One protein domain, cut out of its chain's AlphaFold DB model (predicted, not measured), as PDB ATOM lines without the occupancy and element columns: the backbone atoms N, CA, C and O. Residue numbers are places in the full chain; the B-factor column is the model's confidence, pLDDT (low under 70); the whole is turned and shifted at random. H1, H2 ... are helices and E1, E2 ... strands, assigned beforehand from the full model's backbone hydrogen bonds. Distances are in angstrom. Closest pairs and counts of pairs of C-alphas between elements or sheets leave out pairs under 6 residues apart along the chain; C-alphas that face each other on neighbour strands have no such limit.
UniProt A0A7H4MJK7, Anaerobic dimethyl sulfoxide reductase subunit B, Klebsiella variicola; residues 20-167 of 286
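Overview. This is residues 20 to 167 of the 286 residues of the protein "Anaerobic dimethyl sulfoxide reductase subunit B" of Klebsiella variicola (UniProt A0A7H4MJK7). The model has little regular structure, mostly loops, with antiparallel hairpins E1-E2 and E3-E4 and helices H1 and H2 clustered at one end, H5 toward the other. Of 148 printed residues, 38 are in named elements, H1 E1 E2 H2 E3 E4 H3 H4 H5, mixed in class. It is compact, radius of gyration of the C-alphas 16.3 A, and spans 47 by 40 by 30 A.

Arrangement. E1, residues 45 to 47, and E2, 53 to 55, form a hairpin, with N 54 and O 46 within hydrogen-bond range at 2.9 A. E3, 76 to 78, and E4, 83 to 85, form another, with N 85 and O 76 at 2.8 A. H1, 35 to 38, touches H2, 65 to 69, the closest C-alphas, 36 and 66, being 4.2 A apart. H3, 91 to 95, H4, 101 to 104, and H5, 116 to 123, touch no helix. Every O i to N i+4 pair of H2, H3 and H5 is within hydrogen-bond range.

Along the chain. H1 begins at C-alpha 35, (167.045, 142.470, 217.654); H5, 10.3 A long, ends at C-alpha 123, (147.050, 149.344, 201.023).

Size, cuts and confidence. The printed part has no cut, H4 to H5 is a long link, and pLDDT is under 70 at residues 133 to 167.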
ATOM      1  N   PHE A  20     138.770 128.850 209.337       76.44
ATOM      2  CA  PHE A  20     139.328 129.890 208.478       76.44
ATOM      3  C   PHE A  20     140.813 129.620 208.247       76.44
ATOM      4  O   PHE A  20     141.551 129.325 209.189       76.44
ATOM      5  N   ALA A  21     141.245 129.740 206.995       81.31
ATOM      6  CA  ALA A  21     142.632 129.601 206.584       81.31
ATOM      7  C   ALA A  21     142.989 130.721 205.604       81.31
ATOM      8  O   ALA A  21     142.156 131.171 204.819       81.31
ATOM      9  N   TYR A  22     144.239 131.163 205.656       80.62
ATOM     10  CA  TYR A  22     144.802 132.148 204.744       80.62
ATOM     11  C   TYR A  22     146.270 131.826 204.514       80.62
ATOM     12  O   TYR A  22     146.937 131.228 205.358       80.62
ATOM     13  N   TYR A  23     146.766 132.248 203.359       83.25
ATOM     14  CA  TYR A  23     148.170 132.121 203.013       83.25
ATOM     15  C   TYR A  23     148.928 133.362 203.463       83.25
ATOM     16  O   TYR A  23     148.453 134.490 203.328       83.25
ATOM     17  N   LEU A  24     150.119 133.135 203.999       82.75
ATOM     18  CA  LEU A  24     150.985 134.170 204.530       82.75
ATOM     19  C   LEU A  24     152.368 134.005 203.908       82.75
ATOM     20  O   LEU A  24     153.046 133.013 204.159       82.75
ATOM     21  N   SER A  25     152.785 134.979 203.103       85.25
ATOM     22  CA  SER A  25     154.178 135.072 202.668       85.25
ATOM     23  C   SER A  25     154.974 135.797 203.749       85.25
ATOM     24  O   SER A  25     154.609 136.899 204.152       85.25
ATOM     25  N   ILE A  26     156.039 135.181 204.259       84.56
ATOM     26  CA  ILE A  26     156.894 135.792 205.277       84.56
ATOM     27  C   ILE A  26     158.357 135.720 204.859       84.56
ATOM     28  O   ILE A  26     158.846 134.689 204.405       84.56
ATOM     29  N   ALA A  27     159.052 136.835 205.052       88.88
ATOM     30  CA  ALA A  27     160.487 136.975 204.857       88.88
ATOM     31  C   ALA A  27     161.105 137.716 206.058       88.88
ATOM     32  O   ALA A  27     160.443 137.973 207.068       88.88
ATOM     33  N   CYS A  28     162.390 138.070 205.968       92.19
ATOM     34  CA  CYS A  28     162.981 139.004 206.923       92.19
ATOM     35  C   CYS A  28     162.269 140.356 206.817       92.19
ATOM     36  O   CYS A  28     162.152 140.903 205.730       92.19
ATOM     37  N   ASN A  29     161.846 140.914 207.951       90.50
ATOM     38  CA  ASN A  29     161.141 142.195 207.980       90.50
ATOM     39  C   ASN A  29     162.065 143.421 207.903       90.50
ATOM     40  O   ASN A  29     161.563 144.528 208.006       90.50
ATOM     41  N   HIS A  30     163.395 143.247 207.842       92.88
ATOM     42  CA  HIS A  30     164.378 144.346 207.884       92.88
ATOM     43  C   HIS A  30     164.006 145.429 208.915       92.88
ATOM     44  O   HIS A  30     163.832 146.603 208.601       92.88
ATOM     45  N   CYS A  31     163.790 144.981 210.159       89.12
ATOM     46  CA  CYS A  31     163.184 145.786 211.213       89.12
ATOM     47  C   CYS A  31     163.932 147.102 211.442       89.12
ATOM     48  O   CYS A  31     165.160 147.137 211.386       89.12
ATOM     49  N   GLU A  32     163.189 148.144 211.820       88.94
ATOM     50  CA  GLU A  32     163.787 149.427 212.192       88.94
ATOM     51  C   GLU A  32     164.771 149.295 213.347       88.94
ATOM     52  O   GLU A  32     165.870 149.843 213.286       88.94
ATOM     53  N   ASP A  33     164.350 148.524 214.354       88.62
ATOM     54  CA  ASP A  33     165.092 148.202 215.560       88.62
ATOM     55  C   ASP A  33     165.379 146.686 215.616       88.62
ATOM     56  O   ASP A  33     164.649 145.911 216.248       88.62
ATOM     57  N   PRO A  34     166.373 146.197 214.855       91.81
ATOM     58  CA  PRO A  34     166.543 144.773 214.620       91.81
ATOM     59  C   PRO A  34     167.266 144.084 215.780       91.81
ATOM     60  O   PRO A  34     168.485 144.192 215.928       91.81
ATOM     61  N   ALA A  35     166.522 143.275 216.544       91.81
ATOM     62  CA  ALA A  35     167.045 142.470 217.654       91.81
ATOM     63  C   ALA A  35     168.265 141.616 217.261       91.81
ATOM     64  O   ALA A  35     169.230 141.526 218.017       91.81
ATOM     65  N   CYS A  36     168.271 141.058 216.045       92.88
ATOM     66  CA  CYS A  36     169.374 140.248 215.525       92.88
ATOM     67  C   CYS A  36     170.711 141.004 215.423       92.88
ATOM     68  O   CYS A  36     171.760 140.376 215.554       92.88
ATOM     69  N   THR A  37     170.692 142.324 215.213       94.50
ATOM     70  CA  THR A  37     171.914 143.147 215.178       94.50
ATOM     71  C   THR A  37     172.412 143.461 216.584       94.50
ATOM     72  O   THR A  37     173.612 143.406 216.836       94.50
ATOM     73  N   LYS A  38     171.504 143.714 217.536       91.38
ATOM     74  CA  LYS A  38     171.850 144.037 218.929       91.38
ATOM     75  C   LYS A  38     172.587 142.894 219.613       91.38
ATOM     76  O   LYS A  38     173.593 143.130 220.269       91.38
ATOM     77  N   VAL A  39     172.125 141.663 219.400       92.81
ATOM     78  CA  VAL A  39     172.711 140.470 220.030       92.81
ATOM     79  C   VAL A  39     173.956 139.940 219.320       92.81
ATOM     80  O   VAL A  39     174.596 139.027 219.829       92.81
ATOM     81  N   CYS A  40     174.286 140.430 218.121       95.50
ATOM     82  CA  CYS A  40     175.401 139.887 217.354       95.50
ATOM     83  C   CYS A  40     176.736 140.335 217.973       95.50
ATOM     84  O   CYS A  40     177.044 141.529 217.899       95.50
ATOM     85  N   PRO A  41     177.551 139.414 218.527       94.56
ATOM     86  CA  PRO A  41     178.811 139.769 219.181       94.56
ATOM     87  C   PRO A  41     179.886 140.192 218.174       94.56
ATOM     88  O   PRO A  41     180.702 141.057 218.462       94.56
ATOM     89  N   SER A  42     179.860 139.621 216.965       95.69
ATOM     90  CA  SER A  42     180.878 139.895 215.954       95.69
ATOM     91  C   SER A  42     180.637 141.147 215.127       95.69
ATOM     92  O   SER A  42     181.514 141.557 214.373       95.69
ATOM     93  N   GLY A  43     179.445 141.738 215.237       95.12
ATOM     94  CA  GLY A  43     179.013 142.827 214.360       95.12
ATOM     95  C   GLY A  43     178.697 142.388 212.928       95.12
ATOM     96  O   GLY A  43     178.430 143.232 212.083       95.12
ATOM     97  N   ALA A  44     178.678 141.081 212.640       96.81
ATOM     98  CA  ALA A  44     178.341 140.578 211.309       96.81
ATOM     99  C   ALA A  44     176.915 140.961 210.879       96.81
ATOM    100  O   ALA A  44     176.693 141.315 209.721       96.81
ATOM    101  N   MET A  45     175.949 140.905 211.801       96.50
ATOM    102  CA  MET A  45     174.593 141.406 211.562       96.50
ATOM    103  C   MET A  45     174.567 142.918 211.754       96.50
ATOM    104  O   MET A  45     174.778 143.398 212.868       96.50
ATOM    105  N   HIS A  46     174.243 143.648 210.692       95.56
ATOM    106  CA  HIS A  46     174.188 145.106 210.701       95.56
ATOM    107  C   HIS A  46     173.022 145.617 209.852       95.56
ATOM    108  O   HIS A  46     172.481 144.893 209.011       95.56
ATOM    109  N   LYS A  47     172.608 146.858 210.112       95.31
ATOM    110  CA  LYS A  47     171.632 147.585 209.300       95.31
ATOM    111  C   LYS A  47     172.393 148.588 208.443       95.31
ATOM    112  O   LYS A  47     173.213 149.329 208.973       95.31
ATOM    113  N   ARG A  48     172.156 148.544 207.138       93.75
ATOM    114  CA  ARG A  48     172.702 149.480 206.155       93.75
ATOM    115  C   ARG A  48     171.897 150.782 206.151       93.75
ATOM    116  O   ARG A  48     170.775 150.819 206.662       93.75
ATOM    117  N   ASP A  49     172.445 151.816 205.525       90.75
ATOM    118  CA  ASP A  49     171.812 153.141 205.435       90.75
ATOM    119  C   ASP A  49     170.515 153.129 204.609       90.75
ATOM    120  O   ASP A  49     169.582 153.877 204.886       90.75
ATOM    121  N   ASP A  50     170.419 152.208 203.647       87.56
ATOM    122  CA  ASP A  50     169.217 151.930 202.844       87.56
ATOM    123  C   ASP A  50     168.090 151.228 203.639       87.56
ATOM    124  O   ASP A  50     166.993 150.997 203.125       87.56
ATOM    125  N   GLY A  51     168.335 150.900 204.911       90.56
ATOM    126  CA  GLY A  51     167.391 150.237 205.802       90.56
ATOM    127  C   GLY A  51     167.452 148.709 205.760       90.56
ATOM    128  O   GLY A  51     166.853 148.061 206.627       90.56
ATOM    129  N   PHE A  52     168.205 148.105 204.835       94.69
ATOM    130  CA  PHE A  52     168.351 146.657 204.794       94.69
ATOM    131  C   PHE A  52     169.250 146.167 205.930       94.69
ATOM    132  O   PHE A  52     170.444 146.440 206.019       94.69
ATOM    133  N   VAL A  53     168.670 145.356 206.808       96.69
ATOM    134  CA  VAL A  53     169.443 144.498 207.710       96.69
ATOM    135  C   VAL A  53     170.096 143.392 206.884       96.69
ATOM    136  O   VAL A  53     169.376 142.705 206.168       96.69
ATOM    137  N   VAL A  54     171.402 143.158 206.990       96.62
ATOM    138  CA  VAL A  54     172.130 142.113 206.238       96.62
ATOM    139  C   VAL A  54     173.170 141.416 207.125       96.62
ATOM    140  O   VAL A  54     173.390 141.813 208.272       96.62
ATOM    141  N   VAL A  55     173.770 140.337 206.616       96.94
ATOM    142  CA  VAL A  55     174.842 139.597 207.292       96.94
ATOM    143  C   VAL A  55     176.142 139.723 206.508       96.94
ATOM    144  O   VAL A  55     176.183 139.427 205.321       96.94
ATOM    145  N   ASN A  56     177.216 140.135 207.179       96.06
ATOM    146  CA  ASN A  56     178.565 140.034 206.636       96.06
ATOM    147  C   ASN A  56     179.118 138.628 206.918       96.06
ATOM    148  O   ASN A  56     179.545 138.323 208.038       96.06
ATOM    149  N   GLU A  57     179.100 137.767 205.901       94.12
ATOM    150  CA  GLU A  57     179.573 136.381 205.996       94.12
ATOM    151  C   GLU A  57     181.066 136.287 206.362       94.12
ATOM    152  O   GLU A  57     181.449 135.388 207.112       94.12
ATOM    153  N   ALA A  58     181.899 137.249 205.949       93.50
ATOM    154  CA  ALA A  58     183.337 137.258 206.245       93.50
ATOM    155  C   ALA A  58     183.647 137.495 207.735       93.50
ATOM    156  O   ALA A  58     184.678 137.043 208.237       93.50
ATOM    157  N   VAL A  59     182.731 138.126 208.474       95.62
ATOM    158  CA  VAL A  59     182.879 138.410 209.915       95.62
ATOM    159  C   VAL A  59     182.055 137.444 210.781       95.62
ATOM    160  O   VAL A  59     182.308 137.296 211.980       95.62
ATOM    161  N   CYS A  60     181.053 136.784 210.197       96.44
ATOM    162  CA  CYS A  60     180.137 135.901 210.912       96.44
ATOM    163  C   CYS A  60     180.861 134.694 211.525       96.44
ATOM    164  O   CYS A  60     181.521 133.946 210.823       96.44
ATOM    165  N   ILE A  61     180.670 134.461 212.826       95.44
ATOM    166  CA  ILE A  61     181.248 133.307 213.545       95.44
ATOM    167  C   ILE A  61     180.282 132.120 213.676       95.44
ATOM    168  O   ILE A  61     180.602 131.126 214.318       95.44
ATOM    169  N   GLY A  62     179.063 132.236 213.139       94.06
ATOM    170  CA  GLY A  62     178.071 131.159 213.211       94.06
ATOM    171  C   GLY A  62     177.536 130.870 214.621       94.06
ATOM    172  O   GLY A  62     177.099 129.759 214.881       94.06
ATOM    173  N   CYS A  63     177.539 131.847 215.537       91.69
ATOM    174  CA  CYS A  63     177.124 131.666 216.939       91.69
ATOM    175  C   CYS A  63     175.609 131.499 217.163       91.69
ATOM    176  O   CYS A  63     175.188 131.252 218.284       91.69
ATOM    177  N   ARG A  64     174.772 131.671 216.131       92.38
ATOM    178  CA  ARG A  64     173.301 131.489 216.164       92.38
ATOM    179  C   ARG A  64     172.495 132.406 217.099       92.38
ATOM    180  O   ARG A  64     171.270 132.365 217.053       92.38
ATOM    181  N   TYR A  65     173.115 133.340 217.820       90.38
ATOM    182  CA  TYR A  65     172.400 134.305 218.679       90.38
ATOM    183  C   TYR A  65     171.332 135.118 217.938       90.38
ATOM    184  O   TYR A  65     170.247 135.364 218.457       90.38
ATOM    185  N   CYS A  66     171.600 135.497 216.687       93.00
ATOM    186  CA  CYS A  66     170.627 136.222 215.872       93.00
ATOM    187  C   CYS A  66     169.370 135.399 215.533       93.00
ATOM    188  O   CYS A  66     168.304 135.994 215.388       93.00
ATOM    189  N   HIS A  67     169.480 134.070 215.426       91.19
ATOM    190  CA  HIS A  67     168.334 133.178 215.246       91.19
ATOM    191  C   HIS A  67     167.486 133.153 216.520       91.19
ATOM    192  O   HIS A  67     166.291 133.426 216.452       91.19
ATOM    193  N   MET A  68     168.128 132.951 217.677       85.94
ATOM    194  CA  MET A  68     167.460 132.926 218.985       85.94
ATOM    195  C   MET A  68     166.738 134.242 219.307       85.94
ATOM    196  O   MET A  68     165.640 134.238 219.853       85.94
ATOM    197  N   ALA A  69     167.331 135.379 218.937       88.50
ATOM    198  CA  ALA A  69     166.759 136.694 219.220       88.50
ATOM    199  C   ALA A  69     165.676 137.139 218.225       88.50
ATOM    200  O   ALA A  69     164.952 138.097 218.499       88.50
ATOM    201  N   CYS A  70     165.578 136.527 217.039       88.31
ATOM    202  CA  CYS A  70     164.636 136.984 216.023       88.31
ATOM    203  C   CYS A  70     163.232 136.413 216.286       88.31
ATOM    204  O   CYS A  70     163.024 135.215 216.090       88.31
ATOM    205  N   PRO A  71     162.216 137.243 216.589       85.31
ATOM    206  CA  PRO A  71     160.864 136.745 216.877       85.31
ATOM    207  C   PRO A  71     160.182 136.120 215.642       85.31
ATOM    208  O   PRO A  71     159.229 135.343 215.755       85.31
ATOM    209  N   TYR A  72     160.694 136.445 214.452       85.62
ATOM    210  CA  TYR A  72     160.231 135.931 213.167       85.62
ATOM    211  C   TYR A  72     161.008 134.695 212.698       85.62
ATOM    212  O   TYR A  72     160.616 134.098 211.703       85.62
ATOM    213  N   GLY A  73     162.098 134.312 213.376       87.31
ATOM    214  CA  GLY A  73     162.960 133.210 212.937       87.31
ATOM    215  C   GLY A  73     163.604 133.446 211.565       87.31
ATOM    216  O   GLY A  73     163.843 132.495 210.830       87.31
ATOM    217  N   ALA A  74     163.841 134.704 211.174       92.00
ATOM    218  CA  ALA A  74     164.337 135.023 209.835       92.00
ATOM    219  C   ALA A  74     165.802 134.595 209.585       92.00
ATOM    220  O   ALA A  74     166.089 134.140 208.480       92.00
ATOM    221  N   PRO A  75     166.741 134.726 210.546       94.62
ATOM    222  CA  PRO A  75     168.085 134.177 210.404       94.62
ATOM    223  C   PRO A  75     168.092 132.658 210.542       94.62
ATOM    224  O   PRO A  75     167.530 132.117 211.494       94.62
ATOM    225  N   GLN A  76     168.785 131.995 209.626       92.81
ATOM    226  CA  GLN A  76     168.950 130.546 209.589       92.81
ATOM    227  C   GLN A  76     170.437 130.204 209.528       92.81
ATOM    228  O   GLN A  76     171.237 130.971 208.995       92.81
ATOM    229  N   TYR A  77     170.835 129.091 210.137       92.00
ATOM    230  CA  TYR A  77     172.225 128.645 210.107       92.00
ATOM    231  C   TYR A  77     172.461 127.790 208.860       92.00
ATOM    232  O   TYR A  77     171.733 126.829 208.630       92.00
ATOM    233  N   ASN A  78     173.483 128.125 208.077       92.12
ATOM    234  CA  ASN A  78     173.945 127.306 206.965       92.12
ATOM    235  C   ASN A  78     175.157 126.488 207.437       92.12
ATOM    236  O   ASN A  78     176.208 127.059 207.739       92.12
ATOM    237  N   ALA A  79     174.992 125.166 207.523       89.69
ATOM    238  CA  ALA A  79     176.025 124.262 208.018       89.69
ATOM    239  C   ALA A  79     177.229 124.156 207.078       89.69
ATOM    240  O   ALA A  79     178.355 124.163 207.566       89.69
ATOM    241  N   ASP A  80     177.000 124.158 205.765       91.06
ATOM    242  CA  ASP A  80     178.058 124.056 204.753       91.06
ATOM    243  C   ASP A  80     178.977 125.282 204.775       91.06
ATOM    244  O   ASP A  80     180.193 125.174 204.638       91.06
ATOM    245  N   LYS A  81     178.394 126.469 204.988       90.25
ATOM    246  CA  LYS A  81     179.142 127.727 205.109       90.25
ATOM    247  C   LYS A  81     179.711 127.964 206.508       90.25
ATOM    248  O   LYS A  81     180.602 128.788 206.664       90.25
ATOM    249  N   GLY A  82     179.136 127.349 207.540       91.69
ATOM    250  CA  GLY A  82     179.444 127.667 208.936       91.69
ATOM    251  C   GLY A  82     178.928 129.037 209.409       91.69
ATOM    252  O   GLY A  82     179.337 129.525 210.464       91.69
ATOM    253  N   HIS A  83     178.045 129.697 208.648       94.19
ATOM    254  CA  HIS A  83     177.577 131.067 208.910       94.19
ATOM    255  C   HIS A  83     176.056 131.149 209.026       94.19
ATOM    256  O   HIS A  83     175.313 130.272 208.594       94.19
ATOM    257  N   MET A  84     175.582 132.272 209.561       95.25
ATOM    258  CA  MET A  84     174.170 132.636 209.498       95.25
ATOM    259  C   MET A  84     173.840 133.233 208.130       95.25
ATOM    260  O   MET A  84     174.562 134.107 207.657       95.25
ATOM    261  N   THR A  85     172.720 132.829 207.545       94.50
ATOM    262  CA  THR A  85     172.147 133.386 206.316       94.50
ATOM    263  C   THR A  85     170.737 133.910 206.591       94.50
ATOM    264  O   THR A  85     170.091 133.552 207.581       94.50
ATOM    265  N   LYS A  86     170.262 134.827 205.748       94.38
ATOM    266  CA  LYS A  86     168.894 135.362 205.788       94.38
ATOM    267  C   LYS A  86     168.587 136.106 204.494       94.38
ATOM    268  O   LYS A  86     169.507 136.467 203.771       94.38
ATOM    269  N   CYS A  87     167.308 136.416 204.277       94.81
ATOM    270  CA  CYS A  87     166.896 137.384 203.260       94.81
ATOM    271  C   CYS A  87     167.693 138.692 203.420       94.81
ATOM    272  O   CYS A  87     167.799 139.243 204.525       94.81
ATOM    273  N   ASP A  88     168.265 139.147 202.317       95.25
ATOM    274  CA  ASP A  88     169.048 140.371 202.171       95.25
ATOM    275  C   ASP A  88     168.216 141.517 201.565       95.25
ATOM    276  O   ASP A  88     168.731 142.607 201.355       95.25
ATOM    277  N   GLY A  89     166.931 141.269 201.289       94.38
ATOM    278  CA  GLY A  89     166.027 142.217 200.646       94.38
ATOM    279  C   GLY A  89     166.276 142.382 199.148       94.38
ATOM    280  O   GLY A  89     165.746 143.322 198.561       94.38
ATOM    281  N   CYS A  90     167.072 141.495 198.532       96.31
ATOM    282  CA  CYS A  90     167.593 141.666 197.177       96.31
ATOM    283  C   CYS A  90     168.230 143.051 196.980       96.31
ATOM    284  O   CYS A  90     167.994 143.701 195.962       96.31
ATOM    285  N   HIS A  91     168.988 143.519 197.973       94.75
ATOM    286  CA  HIS A  91     169.519 144.879 198.021       94.75
ATOM    287  C   HIS A  91     170.295 145.284 196.753       94.75
ATOM    288  O   HIS A  91     170.165 146.417 196.302       94.75
ATOM    289  N   GLU A  92     171.013 144.351 196.121       95.62
ATOM    290  CA  GLU A  92     171.686 144.570 194.831       95.62
ATOM    291  C   GLU A  92     170.696 144.900 193.702       95.62
ATOM    292  O   GLU A  92     170.869 145.883 192.987       95.62
ATOM    293  N   ARG A  93     169.586 144.153 193.592       96.44
ATOM    294  CA  ARG A  93     168.523 144.443 192.611       96.44
ATOM    295  C   ARG A  93     167.879 145.800 192.871       96.44
ATOM    296  O   ARG A  93     167.586 146.533 191.932       96.44
ATOM    297  N   VAL A  94     167.641 146.117 194.142       95.19
ATOM    298  CA  VAL A  94     167.014 147.383 194.538       95.19
ATOM    299  C   VAL A  94     167.917 148.570 194.208       95.19
ATOM    300  O   VAL A  94     167.413 149.593 193.750       95.19
ATOM    301  N   ALA A  95     169.238 148.423 194.346       94.25
ATOM    302  CA  ALA A  95     170.201 149.436 193.920       94.25
ATOM    303  C   ALA A  95     170.158 149.701 192.400       94.25
ATOM    304  O   ALA A  95     170.377 150.830 191.971       94.25
ATOM    305  N   GLU A  96     169.798 148.701 191.591       96.56
ATOM    306  CA  GLU A  96     169.558 148.841 190.144       96.56
ATOM    307  C   GLU A  96     168.152 149.378 189.796       96.56
ATOM    308  O   GLU A  96     167.753 149.379 188.632       96.56
ATOM    309  N   GLY A  97     167.355 149.785 190.789       94.38
ATOM    310  CA  GLY A  97     165.975 150.242 190.592       94.38
ATOM    311  C   GLY A  97     164.970 149.119 190.303       94.38
ATOM    312  O   GLY A  97     163.811 149.395 189.982       94.38
ATOM    313  N   LYS A  98     165.376 147.850 190.423       95.38
ATOM    314  CA  LYS A  98     164.492 146.687 190.257       95.38
ATOM    315  C   LYS A  98     163.793 146.351 191.573       95.38
ATOM    316  O   LYS A  98     164.282 146.642 192.664       95.38
ATOM    317  N   LYS A  99     162.643 145.679 191.489       94.38
ATOM    318  CA  LYS A  99     161.975 145.142 192.683       94.38
ATOM    319  C   LYS A  99     162.714 143.890 193.195       94.38
ATOM    320  O   LYS A  99     163.393 143.202 192.419       94.38
ATOM    321  N   PRO A 100     162.572 143.547 194.491       96.56
ATOM    322  CA  PRO A 100     163.013 142.253 194.993       96.56
ATOM    323  C   PRO A 100     162.376 141.111 194.207       96.56
ATOM    324  O   PRO A 100     161.216 141.204 193.797       96.56
ATOM    325  N   ILE A 101     163.114 140.014 194.030       96.75
ATOM    326  CA  ILE A 101     162.690 138.950 193.114       96.75
ATOM    327  C   ILE A 101     161.351 138.332 193.521       96.75
ATOM    328  O   ILE A 101     160.515 138.095 192.663       96.75
ATOM    329  N   CYS A 102     161.098 138.163 194.824       94.88
ATOM    330  CA  CYS A 102     159.835 137.617 195.322       94.88
ATOM    331  C   CYS A 102     158.628 138.518 195.021       94.88
ATOM    332  O   CYS A 102     157.517 138.020 194.861       94.88
ATOM    333  N   VAL A 103     158.842 139.835 194.936       95.56
ATOM    334  CA  VAL A 103     157.801 140.823 194.628       95.56
ATOM    335  C   VAL A 103     157.518 140.821 193.133       95.56
ATOM    336  O   VAL A 103     156.363 140.761 192.724       95.56
ATOM    337  N   GLU A 104     158.573 140.847 192.322       94.81
ATOM    338  CA  GLU A 104     158.473 140.836 190.862       94.81
ATOM    339  C   GLU A 104     157.881 139.526 190.332       94.81
ATOM    340  O   GLU A 104     157.037 139.543 189.441       94.81
ATOM    341  N   SER A 105     158.254 138.392 190.930       95.94
ATOM    342  CA  SER A 105     157.781 137.070 190.524       95.94
ATOM    343  C   SER A 105     156.403 136.706 191.081       95.94
ATOM    344  O   SER A 105     155.952 135.586 190.855       95.94
ATOM    345  N   CYS A 106     155.753 137.570 191.871       94.56
ATOM    346  CA  CYS A 106     154.505 137.227 192.549       94.56
ATOM    347  C   CYS A 106     153.352 137.084 191.533       94.56
ATOM    348  O   CYS A 106     152.841 138.102 191.056       94.56
ATOM    349  N   PRO A 107     152.855 135.863 191.245       94.44
ATOM    350  CA  PRO A 107     151.864 135.661 190.184       94.44
ATOM    351  C   PRO A 107     150.523 136.320 190.521       94.44
ATOM    352  O   PRO A 107     149.825 136.829 189.648       94.44
ATOM    353  N   LEU A 108     150.182 136.359 191.811       93.38
ATOM    354  CA  LEU A 108     148.953 136.969 192.312       93.38
ATOM    355  C   LEU A 108     149.081 138.481 192.531       93.38
ATOM    356  O   LEU A 108     148.101 139.110 192.922       93.38
ATOM    357  N   ARG A 109     150.272 139.067 192.320       89.62
ATOM    358  CA  ARG A 109     150.575 140.478 192.627       89.62
ATOM    359  C   ARG A 109     150.172 140.879 194.055       89.62
ATOM    360  O   ARG A 109     149.760 142.004 194.309       89.62
ATOM    361  N   ALA A 110     150.292 139.930 194.984       89.62
ATOM    362  CA  ALA A 110     149.964 140.095 196.399       89.62
ATOM    363  C   ALA A 110     151.095 140.756 197.207       89.62
ATOM    364  O   ALA A 110     150.914 141.073 198.379       89.62
ATOM    365  N   LEU A 111     152.273 140.920 196.600       91.62
ATOM    366  CA  LEU A 111     153.450 141.525 197.209       91.62
ATOM    367  C   LEU A 111     153.757 142.849 196.509       91.62
ATOM    368  O   LEU A 111     153.679 142.940 195.285       91.62
ATOM    369  N   ASP A 112     154.140 143.861 197.283       91.31
ATOM    370  CA  ASP A 112     154.562 145.165 196.768       91.31
ATOM    371  C   ASP A 112     155.819 145.648 197.508       91.31
ATOM    372  O   ASP A 112     156.118 145.175 198.609       91.31
ATOM    373  N   PHE A 113     156.564 146.568 196.892       92.69
ATOM    374  CA  PHE A 113     157.820 147.119 197.413       92.69
ATOM    375  C   PHE A 113     157.948 148.613 197.066       92.69
ATOM    376  O   PHE A 113     157.509 149.029 196.000       92.69
ATOM    377  N   GLY A 114     158.543 149.409 197.958       90.56
ATOM    378  CA  GLY A 114     158.524 150.872 197.971       90.56
ATOM    379  C   GLY A 114     158.555 151.495 199.386       90.56
ATOM    380  O   GLY A 114     158.545 150.802 200.403       90.56
ATOM    381  N   PRO A 115     158.592 152.826 199.505       89.00
ATOM    382  CA  PRO A 115     158.570 153.499 200.801       89.00
ATOM    383  C   PRO A 115     157.328 153.145 201.635       89.00
ATOM    384  O   PRO A 115     156.198 153.120 201.146       89.00
ATOM    385  N   ILE A 116     157.512 152.908 202.939       84.88
ATOM    386  CA  ILE A 116     156.422 152.444 203.818       84.88
ATOM    387  C   ILE A 116     155.235 153.418 203.888       84.88
ATOM    388  O   ILE A 116     154.099 152.990 204.090       84.88
ATOM    389  N   ALA A 117     155.482 154.721 203.729       88.88
ATOM    390  CA  ALA A 117     154.433 155.738 203.731       88.88
ATOM    391  C   ALA A 117     153.492 155.573 202.527       88.88
ATOM    392  O   ALA A 117     152.275 155.526 202.704       88.88
ATOM    393  N   GLU A 118     154.051 155.390 201.331       91.81
ATOM    394  CA  GLU A 118     153.295 155.191 200.089       91.81
ATOM    395  C   GLU A 118     152.476 153.901 200.139       91.81
ATOM    396  O   GLU A 118     151.298 153.869 199.787       91.81
ATOM    397  N   LEU A 119     153.071 152.832 200.662       90.00
ATOM    398  CA  LEU A 119     152.398 151.542 200.766       90.00
ATOM    399  C   LEU A 119     151.257 151.543 201.771       90.00
ATOM    400  O   LEU A 119     150.263 150.852 201.559       90.00
ATOM    401  N   ARG A 120     151.386 152.308 202.857       89.00
ATOM    402  CA  ARG A 120     150.295 152.491 203.818       89.00
ATOM    403  C   ARG A 120     149.168 153.338 203.247       89.00
ATOM    404  O   ARG A 120     148.012 153.055 203.542       89.00
ATOM    405  N   ALA A 121     149.494 154.338 202.431       92.12
ATOM    406  CA  ALA A 121     148.491 155.120 201.721       92.12
ATOM    407  C   ALA A 121     147.720 154.254 200.709       92.12
ATOM    408  O   ALA A 121     146.500 154.349 200.628       92.12
ATOM    409  N   LYS A 122     148.416 153.365 199.991       90.56
ATOM    410  CA  LYS A 122     147.824 152.496 198.961       90.56
ATOM    411  C   LYS A 122     147.028 151.313 199.522       90.56
ATOM    412  O   LYS A 122     145.965 150.994 199.003       90.56
ATOM    413  N   HIS A 123     147.547 150.651 200.557       87.00
ATOM    414  CA  HIS A 123     147.050 149.344 201.023       87.00
ATOM    415  C   HIS A 123     146.499 149.364 202.459       87.00
ATOM    416  O   HIS A 123     146.068 148.335 202.977       87.00
ATOM    417  N   GLY A 124     146.516 150.519 203.127       88.88
ATOM    418  CA  GLY A 124     146.082 150.672 204.513       88.88
ATOM    419  C   GLY A 124     147.172 150.373 205.548       88.88
ATOM    420  O   GLY A 124     148.346 150.166 205.240       88.88
ATOM    421  N   GLN A 125     146.785 150.384 206.827       83.69
ATOM    422  CA  GLN A 125     147.723 150.375 207.960       83.69
ATOM    423  C   GLN A 125     147.891 149.012 208.647       83.69
ATOM    424  O   GLN A 125     148.510 148.943 209.713       83.69
ATOM    425  N   LEU A 126     147.345 147.928 208.082       79.88
ATOM    426  CA  LEU A 126     147.469 146.611 208.700       79.88
ATOM    427  C   LEU A 126     148.949 146.230 208.822       79.88
ATOM    428  O   LEU A 126     149.681 146.161 207.844       79.88
ATOM    429  N   ALA A 127     149.397 146.005 210.054       71.75
ATOM    430  CA  ALA A 127     150.811 145.801 210.369       71.75
ATOM    431  C   ALA A 127     151.058 144.570 211.252       71.75
ATOM    432  O   ALA A 127     152.152 144.412 211.796       71.75
ATOM    433  N   ALA A 128     150.034 143.739 211.439       72.50
ATOM    434  CA  ALA A 128     150.099 142.497 212.189       72.50
ATOM    435  C   ALA A 128     149.045 141.530 211.648       72.50
ATOM    436  O   ALA A 128     147.891 141.907 211.450       72.50
ATOM    437  N   VAL A 129     149.448 140.282 211.454       75.06
ATOM    438  CA  VAL A 129     148.574 139.174 211.075       75.06
ATOM    439  C   VAL A 129     148.881 138.042 212.045       75.06
ATOM    440  O   VAL A 129     150.049 137.808 212.359       75.06
ATOM    441  N   ALA A 130     147.862 137.363 212.570       70.38
ATOM    442  CA  ALA A 130     148.097 136.161 213.367       70.38
ATOM    443  C   ALA A 130     148.840 135.095 212.517       70.38
ATOM    444  O   ALA A 130     148.897 135.204 211.298       70.38
ATOM    445  N   PRO A 131     149.497 134.090 213.107       70.56
ATOM    446  CA  PRO A 131     149.970 134.015 214.485       70.56
ATOM    447  C   PRO A 131     151.267 134.820 214.709       70.56
ATOM    448  O   PRO A 131     151.983 134.560 215.677       70.56
ATOM    449  N   LEU A 132     151.633 135.752 213.816       70.81
ATOM    450  CA  LEU A 132     152.890 136.481 213.960       70.81
ATOM    451  C   LEU A 132     152.883 137.363 215.215       70.81
ATOM    452  O   LEU A 132     151.842 137.926 215.577       70.81
ATOM    453  N   PRO A 133     154.052 137.531 215.863       67.12
ATOM    454  CA  PRO A 133     154.195 138.445 216.983       67.12
ATOM    455  C   PRO A 133     153.692 139.839 216.604       67.12
ATOM    456  O   PRO A 133     154.062 140.383 215.557       67.12
ATOM    457  N   ARG A 134     152.857 140.429 217.466       58.75
ATOM    458  CA  ARG A 134     152.457 141.833 217.322       58.75
ATOM    459  C   ARG A 134     153.700 142.722 217.388       58.75
ATOM    460  O   ARG A 134     154.715 142.356 217.976       58.75
ATOM    461  N   ARG A 135     153.615 143.907 216.785       54.81
ATOM    462  CA  ARG A 135     154.656 144.939 216.845       54.81
ATOM    463  C   ARG A 135     154.887 145.346 218.309       54.81
ATOM    464  O   ARG A 135     154.134 146.150 218.838       54.81
ATOM    465  N   ILE A 136     155.901 144.768 218.950       44.19
ATOM    466  CA  ILE A 136     156.290 145.083 220.338       44.19
ATOM    467  C   ILE A 136     157.288 146.262 220.391       44.19
ATOM    468  O   ILE A 136     157.537 146.798 221.462       44.19
ATOM    469  N   LEU A 137     157.817 146.736 219.250       39.09
ATOM    470  CA  LEU A 137     158.794 147.837 219.204       39.09
ATOM    471  C   LEU A 137     158.369 148.974 218.246       39.09
ATOM    472  O   LEU A 137     157.914 148.694 217.127       39.09
ATOM    473  N   PRO A 138     158.510 150.254 218.649       33.12
ATOM    474  CA  PRO A 138     158.192 151.406 217.814       33.12
ATOM    475  C   PRO A 138     159.299 151.604 216.773       33.12
ATOM    476  O   PRO A 138     160.421 151.967 217.101       33.12
ATOM    477  N   GLY A 139     159.005 151.360 215.496       36.75
ATOM    478  CA  GLY A 139     159.971 151.633 214.435       36.75
ATOM    479  C   GLY A 139     159.457 151.381 213.016       36.75
ATOM    480  O   GLY A 139     158.628 150.490 212.788       36.75
ATOM    481  N   ARG A 140     159.909 152.206 212.061       34.25
ATOM    482  CA  ARG A 140     159.556 152.168 210.629       34.25
ATOM    483  C   ARG A 140     160.104 150.905 209.958       34.25
ATOM    484  O   ARG A 140     161.271 150.797 209.637       34.25
ATOM    485  N   VAL A 141     159.236 149.928 209.736       40.22
ATOM    486  CA  VAL A 141     159.590 148.730 208.969       40.22
ATOM    487  C   VAL A 141     159.527 149.075 207.485       40.22
ATOM    488  O   VAL A 141     158.445 149.417 207.003       40.22
ATOM    489  N   SER A 142     160.641 148.946 206.767       37.34
ATOM    490  CA  SER A 142     160.616 148.780 205.314       37.34
ATOM    491  C   SER A 142     160.265 147.322 205.003       37.34
ATOM    492  O   SER A 142     161.121 146.454 204.923       37.34
ATOM    493  N   LEU A 143     158.958 147.115 204.818       44.88
ATOM    494  CA  LEU A 143     158.327 146.174 203.887       44.88
ATOM    495  C   LEU A 143     158.284 144.651 204.100       44.88
ATOM    496  O   LEU A 143     159.206 143.915 203.772       44.88
ATOM    497  N   LEU A 144     157.063 144.190 204.397       37.41
ATOM    498  CA  LEU A 144     156.198 143.452 203.462       37.41
ATOM    499  C   LEU A 144     154.755 143.838 203.847       37.41
ATOM    500  O   LEU A 144     154.326 143.508 204.954       37.41
ATOM    501  N   ASN A 145     154.028 144.614 203.029       37.12
ATOM    502  CA  ASN A 145     152.611 144.852 203.324       37.12
ATOM    503  C   ASN A 145     151.830 143.663 202.774       37.12
ATOM    504  O   ASN A 145     151.694 143.501 201.565       37.12
ATOM    505  N   LEU A 146     151.389 142.794 203.675       38.09
ATOM    506  CA  LEU A 146     150.460 141.735 203.339       38.09
ATOM    507  C   LEU A 146     149.120 142.412 203.129       38.09
ATOM    508  O   LEU A 146     148.506 142.846 204.097       38.09
ATOM    509  N   THR A 147     148.675 142.530 201.886       32.59
ATOM    510  CA  THR A 147     147.273 142.828 201.610       32.59
ATOM    511  C   THR A 147     146.476 141.562 201.921       32.59
ATOM    512  O   THR A 147     146.529 140.620 201.123       32.59
ATOM    513  N   PRO A 148     145.760 141.457 203.059       37.03
ATOM    514  CA  PRO A 148     144.751 140.423 203.177       37.03
ATOM    515  C   PRO A 148     143.690 140.694 202.111       37.03
ATOM    516  O   PRO A 148     143.285 141.837 201.889       37.03
ATOM    517  N   MET A 149     143.237 139.637 201.445       31.88
ATOM    518  CA  MET A 149     142.054 139.725 200.594       31.88
ATOM    519  C   MET A 149     140.863 140.240 201.427       31.88
ATOM    520  O   MET A 149     140.783 139.941 202.624       31.88
ATOM    521  N   PRO A 150     139.934 141.014 200.837       33.72
ATOM    522  CA  PRO A 150     138.807 141.575 201.570       33.72
ATOM    523  C   PRO A 150     137.874 140.443 202.020       33.72
ATOM    524  O   PRO A 150     137.099 139.900 201.240       33.72
ATOM    525  N   GLY A 151     137.965 140.069 203.295       35.59
ATOM    526  CA  GLY A 151     137.162 139.004 203.887       35.59
ATOM    527  C   GLY A 151     137.239 139.015 205.411       35.59
ATOM    528  O   GLY A 151     138.153 138.445 205.988       35.59
ATOM    529  N   ARG A 152     136.275 139.701 206.040       35.91
ATOM    530  CA  ARG A 152     135.885 139.697 207.470       35.91
ATOM    531  C   ARG A 152     137.005 139.532 208.511       35.91
ATOM    532  O   ARG A 152     137.380 138.439 208.922       35.91
ATOM    533  N   VAL A 153     137.394 140.678 209.061       47.19
ATOM    534  CA  VAL A 153     138.108 140.821 210.332       47.19
ATOM    535  C   VAL A 153     137.184 140.432 211.491       47.19
ATOM    536  O   VAL A 153     136.226 141.147 211.762       47.19
ATOM    537  N   ALA A 154     137.483 139.319 212.167       35.88
ATOM    538  CA  ALA A 154     137.296 139.102 213.612       35.88
ATOM    539  C   ALA A 154     137.760 137.677 213.972       35.88
ATOM    540  O   ALA A 154     136.987 136.727 213.884       35.88
ATOM    541  N   ILE A 155     139.023 137.513 214.379       45.06
ATOM    542  CA  ILE A 155     139.507 136.250 214.959       45.06
ATOM    543  C   ILE A 155     139.589 136.448 216.485       45.06
ATOM    544  O   ILE A 155     140.303 137.354 216.924       45.06
ATOM    545  N   PRO A 156     138.857 135.665 217.303       36.16
ATOM    546  CA  PRO A 156     138.890 135.773 218.761       36.16
ATOM    547  C   PRO A 156     140.269 135.387 219.338       36.16
ATOM    548  O   PRO A 156     141.001 134.610 218.724       36.16
ATOM    549  N   PRO A 157     140.637 135.883 220.538       40.94
ATOM    550  CA  PRO A 157     141.994 135.798 221.101       40.94
ATOM    551  C   PRO A 157     142.417 134.400 221.601       40.94
ATOM    552  O   PRO A 157     143.420 134.274 222.299       40.94
ATOM    553  N   VAL A 158     141.683 133.340 221.257       39.56
ATOM    554  CA  VAL A 158     141.807 132.012 221.880       39.56
ATOM    555  C   VAL A 158     142.461 131.005 220.933       39.56
ATOM    556  O   VAL A 158     141.895 129.957 220.666       39.56
ATOM    557  N   ILE A 159     143.649 131.305 220.400       40.12
ATOM    558  CA  ILE A 159     144.560 130.276 219.858       40.12
ATOM    559  C   ILE A 159     146.003 130.726 220.127       40.12
ATOM    560  O   ILE A 159     146.657 131.312 219.272       40.12
ATOM    561  N   TRP A 160     146.500 130.472 221.341       39.19
ATOM    562  CA  TRP A 160     147.885 130.779 221.742       39.19
ATOM    563  C   TRP A 160     148.810 129.562 221.805       39.19
ATOM    564  O   TRP A 160     149.842 129.600 222.465       39.19
ATOM    565  N   GLN A 161     148.491 128.488 221.085       36.00
ATOM    566  CA  GLN A 161     149.406 127.360 220.924       36.00
ATOM    567  C   GLN A 161     149.327 126.786 219.507       36.00
ATOM    568  O   GLN A 161     149.065 125.606 219.310       36.00
ATOM    569  N   ILE A 162     149.637 127.602 218.490       41.81
ATOM    570  CA  ILE A 162     150.347 127.022 217.342       41.81
ATOM    571  C   ILE A 162     151.759 126.795 217.856       41.81
ATOM    572  O   ILE A 162     152.639 127.653 217.770       41.81
ATOM    573  N   GLN A 163     151.918 125.643 218.499       38.69
ATOM    574  CA  GLN A 163     153.195 125.042 218.796       38.69
ATOM    575  C   GLN A 163     153.886 124.934 217.441       38.69
ATOM    576  O   GLN A 163     153.638 124.007 216.672       38.69
ATOM    577  N   ARG A 164     154.725 125.927 217.110       41.53
ATOM    578  CA  ARG A 164     155.836 125.684 216.204       41.53
ATOM    579  C   ARG A 164     156.520 124.490 216.834       41.53
ATOM    580  O   ARG A 164     157.180 124.620 217.861       41.53
ATOM    581  N   ARG A 165     156.292 123.312 216.258       33.75
ATOM    582  CA  ARG A 165     157.197 122.192 216.401       33.75
ATOM    583  C   ARG A 165     158.462 122.662 215.694       33.75
ATOM    584  O   ARG A 165     158.723 122.306 214.556       33.75
ATOM    585  N   CYS A 166     159.195 123.561 216.354       39.56
ATOM    586  CA  CYS A 166     160.630 123.509 216.285       39.56
ATOM    587  C   CYS A 166     160.902 122.073 216.700       39.56
ATOM    588  O   CYS A 166     160.717 121.716 217.866       39.56
ATOM    589  N   GLU A 167     161.187 121.211 215.728       35.84
ATOM    590  CA  GLU A 167     162.014 120.063 216.024       35.84
ATOM    591  C   GLU A 167     163.258 120.670 216.656       35.84
ATOM    592  O   GLU A 167     164.129 121.217 215.984       35.84
TER     593      GLU A 167